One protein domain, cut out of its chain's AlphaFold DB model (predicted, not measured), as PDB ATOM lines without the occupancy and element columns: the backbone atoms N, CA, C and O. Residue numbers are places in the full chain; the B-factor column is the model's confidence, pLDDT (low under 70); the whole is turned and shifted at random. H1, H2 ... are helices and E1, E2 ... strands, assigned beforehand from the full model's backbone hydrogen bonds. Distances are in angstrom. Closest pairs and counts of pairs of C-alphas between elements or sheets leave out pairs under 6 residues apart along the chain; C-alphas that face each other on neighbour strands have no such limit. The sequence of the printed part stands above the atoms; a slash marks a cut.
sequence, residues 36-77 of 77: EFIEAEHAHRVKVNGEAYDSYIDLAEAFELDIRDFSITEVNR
ATOM      1  N   GLU A  36     102.978 108.794  43.921       70.00
ATOM      2  CA  GLU A  36     102.260 110.061  44.021       70.00
ATOM      3  C   GLU A  36     103.189 111.105  44.642       70.00
ATOM      4  O   GLU A  36     103.967 110.802  45.549       70.00
ATOM      5  N   PHE A  37     103.150 112.326  44.108       64.19
ATOM      6  CA  PHE A  37     103.874 113.437  44.702       64.19
ATOM      7  C   PHE A  37     103.315 113.659  46.107       64.19
ATOM      8  O   PHE A  37     102.171 114.075  46.271       64.19
ATOM      9  N   ILE A  38     104.117 113.328  47.113       66.31
ATOM     10  CA  ILE A  38     103.784 113.571  48.507       66.31
ATOM     11  C   ILE A  38     104.187 115.018  48.783       66.31
ATOM     12  O   ILE A  38     105.368 115.362  48.701       66.31
ATOM     13  N   GLU A  39     103.204 115.876  49.055       66.94
ATOM     14  CA  GLU A  39     103.464 117.251  49.483       66.94
ATOM     15  C   GLU A  39     104.397 117.253  50.701       66.94
ATOM     16  O   GLU A  39     104.394 116.316  51.497       66.94
ATOM     17  N   ALA A  40     105.212 118.298  50.868       66.94
ATOM     18  CA  ALA A  40     106.200 118.350  51.950       66.94
ATOM     19  C   ALA A  40     105.569 118.152  53.346       66.94
ATOM     20  O   ALA A  40     106.201 117.582  54.231       66.94
ATOM     21  N   GLU A  41     104.305 118.550  53.522       67.19
ATOM     22  CA  GLU A  41     103.517 118.323  54.741       67.19
ATOM     23  C   GLU A  41     103.193 116.847  55.029       67.19
ATOM     24  O   GLU A  41     102.896 116.480  56.162       67.19
ATOM     25  N   HIS A  42     103.277 115.981  54.023       66.44
ATOM     26  CA  HIS A  42     103.010 114.549  54.113       66.44
ATOM     27  C   HIS A  42     104.282 113.697  54.021       66.44
ATOM     28  O   HIS A  42     104.195 112.470  54.064       66.44
ATOM     29  N   ALA A  43     105.467 114.311  53.924       70.38
ATOM     30  CA  ALA A  43     106.746 113.606  53.792       70.38
ATOM     31  C   ALA A  43     107.042 112.649  54.964       70.38
ATOM     32  O   ALA A  43     107.773 111.675  54.805       70.38
ATOM     33  N   HIS A  44     106.455 112.905  56.135       75.50
ATOM     34  CA  HIS A  44     106.625 112.083  57.334       75.50
ATOM     35  C   HIS A  44     105.557 110.994  57.494       75.50
ATOM     36  O   HIS A  44     105.620 110.225  58.455       75.50
ATOM     37  N   ARG A  45     104.603 110.894  56.556       83.19
ATOM     38  CA  ARG A  45     103.580 109.853  56.584       83.19
ATOM     39  C   ARG A  45     104.169 108.528  56.111       83.19
ATOM     40  O   ARG A  45     104.581 108.391  54.959       83.19
ATOM     41  N   VAL A  46     104.142 107.524  56.976       84.50
ATOM     42  CA  VAL A  46     104.677 106.184  56.702       84.50
ATOM     43  C   VAL A  46     103.607 105.122  56.916       84.50
ATOM     44  O   VAL A  46     102.754 105.249  57.787       84.50
ATOM     45  N   LYS A  47     103.630 104.064  56.100       85.69
ATOM     46  CA  LYS A  47     102.733 102.913  56.252       85.69
ATOM     47  C   LYS A  47     103.523 101.693  56.700       85.69
ATOM     48  O   LYS A  47     104.427 101.261  55.986       85.69
ATOM     49  N   VAL A  48     103.156 101.113  57.839       85.19
ATOM     50  CA  VAL A  48     103.759  99.886  58.385       85.19
ATOM     51  C   VAL A  48     102.646  98.868  58.605       85.19
ATOM     52  O   VAL A  48     101.641  99.175  59.229       85.19
ATOM     53  N   ASN A  49     102.784  97.662  58.047       86.56
ATOM     54  CA  ASN A  49     101.788  96.582  58.162       86.56
ATOM     55  C   ASN A  49     100.342  96.969  57.771       86.56
ATOM     56  O   ASN A  49      99.387  96.344  58.221       86.56
ATOM     57  N   GLY A  50     100.173  97.978  56.911       85.62
ATOM     58  CA  GLY A  50      98.861  98.475  56.478       85.62
ATOM     59  C   GLY A  50      98.279  99.594  57.346       85.62
ATOM     60  O   GLY A  50      97.290 100.200  56.941       85.62
ATOM     61  N   GLU A  51      98.912  99.922  58.472       87.56
ATOM     62  CA  GLU A  51      98.570 101.071  59.307       87.56
ATOM     63  C   GLU A  51      99.369 102.301  58.863       87.56
ATOM     64  O   GLU A  51     100.558 102.204  58.553       87.56
ATOM     65  N   ALA A  52      98.693 103.445  58.757       88.31
ATOM     66  CA  ALA A  52      99.308 104.709  58.372       88.31
ATOM     67  C   ALA A  52      99.607 105.539  59.622       88.31
ATOM     68  O   ALA A  52      98.712 105.776  60.426       88.31
ATOM     69  N   TYR A  53     100.843 106.013  59.729       88.31
ATOM     70  CA  TYR A  53     101.307 106.923  60.767       88.31
ATOM     71  C   TYR A  53     101.610 108.265  60.120       88.31
ATOM     72  O   TYR A  53     102.284 108.307  59.090       88.31
ATOM     73  N   ASP A  54     101.096 109.346  60.699       86.25
ATOM     74  CA  ASP A  54     101.232 110.696  60.147       86.25
ATOM     75  C   ASP A  54     102.574 111.351  60.509       86.25
ATOM     76  O   ASP A  54     103.004 112.294  59.843       86.25
ATOM     77  N   SER A  55     103.274 110.819  61.513       85.00
ATOM     78  CA  SER A  55     104.626 111.227  61.876       85.00
ATOM     79  C   SER A  55     105.475 110.058  62.386       85.00
ATOM     80  O   SER A  55     104.973 109.023  62.830       85.00
ATOM     81  N   TYR A  56     106.798 110.248  62.391       83.38
ATOM     82  CA  TYR A  56     107.731 109.308  63.020       83.38
ATOM     83  C   TYR A  56     107.571 109.227  64.546       83.38
ATOM     84  O   TYR A  56     107.961 108.223  65.135       83.38
ATOM     85  N   ILE A  57     106.994 110.257  65.177       84.62
ATOM     86  CA  ILE A  57     106.685 110.249  66.612       84.62
ATOM     87  C   ILE A  57     105.536 109.276  66.878       84.62
ATOM     88  O   ILE A  57     105.674 108.416  67.742       84.62
ATOM     89  N   ASP A  58     104.463 109.353  66.088       86.75
ATOM     90  CA  ASP A  58     103.308 108.453  66.223       86.75
ATOM     91  C   ASP A  58     103.718 106.994  65.988       86.75
ATOM     92  O   ASP A  58     103.312 106.093  66.721       86.75
ATOM     93  N   LEU A  59     104.584 106.757  64.994       89.31
ATOM     94  CA  LEU A  59     105.152 105.432  64.752       89.31
ATOM     95  C   LEU A  59     105.993 104.951  65.945       89.31
ATOM     96  O   LEU A  59     105.894 103.791  66.341       89.31
ATOM     97  N   ALA A  60     106.837 105.813  66.512       88.56
ATOM     98  CA  ALA A  60     107.676 105.447  67.646       88.56
ATOM     99  C   ALA A  60     106.853 105.145  68.903       88.56
ATOM    100  O   ALA A  60     107.175 104.195  69.611       88.56
ATOM    101  N   GLU A  61     105.776 105.888  69.153       86.50
ATOM    102  CA  GLU A  61     104.848 105.613  70.251       86.50
ATOM    103  C   GLU A  61     104.160 104.252  70.075       86.50
ATOM    104  O   GLU A  61     104.150 103.449  71.006       86.50
ATOM    105  N   ALA A  62     103.676 103.942  68.867       89.75
ATOM    106  CA  ALA A  62     103.007 102.671  68.577       89.75
ATOM    107  C   ALA A  62     103.911 101.436  68.757       89.75
ATOM    108  O   ALA A  62     103.422 100.352  69.074       89.75
ATOM    109  N   PHE A  63     105.221 101.594  68.555       88.38
ATOM    110  CA  PHE A  63     106.217 100.524  68.692       88.38
ATOM    111  C   PHE A  63     107.054 100.624  69.979       88.38
ATOM    112  O   PHE A  63     108.032  99.887  70.115       88.38
ATOM    113  N   GLU A  64     106.697 101.518  70.907       88.44
ATOM    114  CA  GLU A  64     107.438 101.789  72.151       88.44
ATOM    115  C   GLU A  64     108.946 102.041  71.919       88.44
ATOM    116  O   GLU A  64     109.810 101.610  72.687       88.44
ATOM    117  N   LEU A  65     109.277 102.742  70.832       84.75
ATOM    118  CA  LEU A  65     110.649 103.077  70.462       84.75
ATOM    119  C   LEU A  65     111.097 104.355  71.176       84.75
ATOM    120  O   LEU A  65     110.483 105.414  71.039       84.75
ATOM    121  N   ASP A  66     112.227 104.287  71.880       82.88
ATOM    122  CA  ASP A  66     112.860 105.481  72.439       82.88
ATOM    123  C   ASP A  66     113.700 106.191  71.371       82.88
ATOM    124  O   ASP A  66     114.848 105.830  71.108       82.88
ATOM    125  N   ILE A  67     113.099 107.188  70.719       78.44
ATOM    126  CA  ILE A  67     113.726 107.946  69.626       78.44
ATOM    127  C   ILE A  67     114.240 109.332  70.049       78.44
ATOM    128  O   ILE A  67     114.697 110.096  69.202       78.44
ATOM    129  N   ARG A  68     114.168 109.686  71.339       73.94
ATOM    130  CA  ARG A  68     114.386 111.071  71.813       73.94
ATOM    131  C   ARG A  68     115.805 111.591  71.572       73.94
ATOM    132  O   ARG A  68     115.976 112.789  71.368       73.94
ATOM    133  N   ASP A  69     116.782 110.687  71.540       70.19
ATOM    134  CA  ASP A  69     118.197 111.005  71.309       70.19
ATOM    135  C   ASP A  69     118.646 110.761  69.854       70.19
ATOM    136  O   ASP A  69     119.821 110.936  69.519       70.19
ATOM    137  N   PHE A  70     117.734 110.361  68.961       64.44
ATOM    138  CA  PHE A  70     118.061 110.055  67.572       64.44
ATOM    139  C   PHE A  70     117.730 111.238  66.659       64.44
ATOM    140  O   PHE A  70     116.573 111.590  66.448       64.44
ATOM    141  N   SER A  71     118.757 111.835  66.051       60.97
ATOM    142  CA  SER A  71     118.591 112.802  64.962       60.97
ATOM    143  C   SER A  71     118.727 112.098  63.612       60.97
ATOM    144  O   SER A  71     119.798 111.578  63.291       60.97
ATOM    145  N   ILE A  72     117.671 112.109  62.798       61.69
ATOM    146  CA  ILE A  72     117.737 111.648  61.409       61.69
ATOM    147  C   ILE A  72     118.298 112.793  60.560       61.69
ATOM    148  O   ILE A  72     117.616 113.777  60.292       61.69
ATOM    149  N   THR A  73     119.549 112.678  60.119       55.41
ATOM    150  CA  THR A  73     120.056 113.474  58.995       55.41
ATOM    151  C   THR A  73     119.756 112.702  57.720       55.41
ATOM    152  O   THR A  73     120.534 111.827  57.336       55.41
ATOM    153  N   GLU A  74     118.619 112.966  57.078       54.34
ATOM    154  CA  GLU A  74     118.388 112.459  55.725       54.34
ATOM    155  C   GLU A  74     119.483 113.019  54.802       54.34
ATOM    156  O   GLU A  74     119.508 114.204  54.468       54.34
ATOM    157  N   VAL A  75     120.441 112.172  54.422       45.78
ATOM    158  CA  VAL A  75     121.387 112.481  53.350       45.78
ATOM    159  C   VAL A  75     120.656 112.168  52.052       45.78
ATOM    160  O   VAL A  75     120.486 110.996  51.723       45.78
ATOM    161  N   ASN A  76     120.194 113.219  51.364       42.97
ATOM    162  CA  ASN A  76     119.610 113.171  50.017       42.97
ATOM    163  C   ASN A  76     120.235 112.046  49.171       42.97
ATOM    164  O   ASN A  76     121.441 112.084  48.904       42.97
ATOM    165  N   ARG A  77     119.426 111.074  48.737       44.75
ATOM    166  CA  ARG A  77     119.837 110.035  47.788       44.75
ATOM    167  C   ARG A  77     118.821 109.876  46.674       44.75
ATOM    168  O   ARG A  77     117.614 109.877  46.988       44.75
TER     169      ARG A  77
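AT A GLANCE: This is residues 36 to 77 of the 77 residues of an uncharacterized protein of Enterobacter cancerogenus (UniProt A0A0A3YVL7). With little regular structure, the printed part runs from an unnamed lead-in to a small two-stranded hairpin, E1 and E2, then one short helix, H1, and a long tail that folds back, its residues 69 to 77 standing free. It has 42 residues, 13 of them in named elements; the strands are antiparallel and the class is mixed. The whole is loose, with a radius of gyration of the C-alphas of 11.6 A and spans of 30 by 26 by 16 A.

HOW THE PARTS SIT: E1, residues 46 to 48, and E2, residues 51 to 53, form an antiparallel hairpin at 148 degrees; N 46 and O 53 are within hydrogen-bond range at 2.9 A. A tight link leads to H1, residues 56 to 62, where every O i to N i+4 pair is within range. The closest C-alphas of E2 and H1, Tyr 53 and Leu 59, are 5.7 A apart.

IN THESE COORDINATES: E1 begins at C-alpha 46 (104.677, 106.184, 56.702). H1, 9.9 A long, ends at C-alpha 62 (103.007, 102.671, 68.577).

THE WHOLE: The printed part has no cut. Residues 37 to 42 and 70 to 77 have pLDDT under 70.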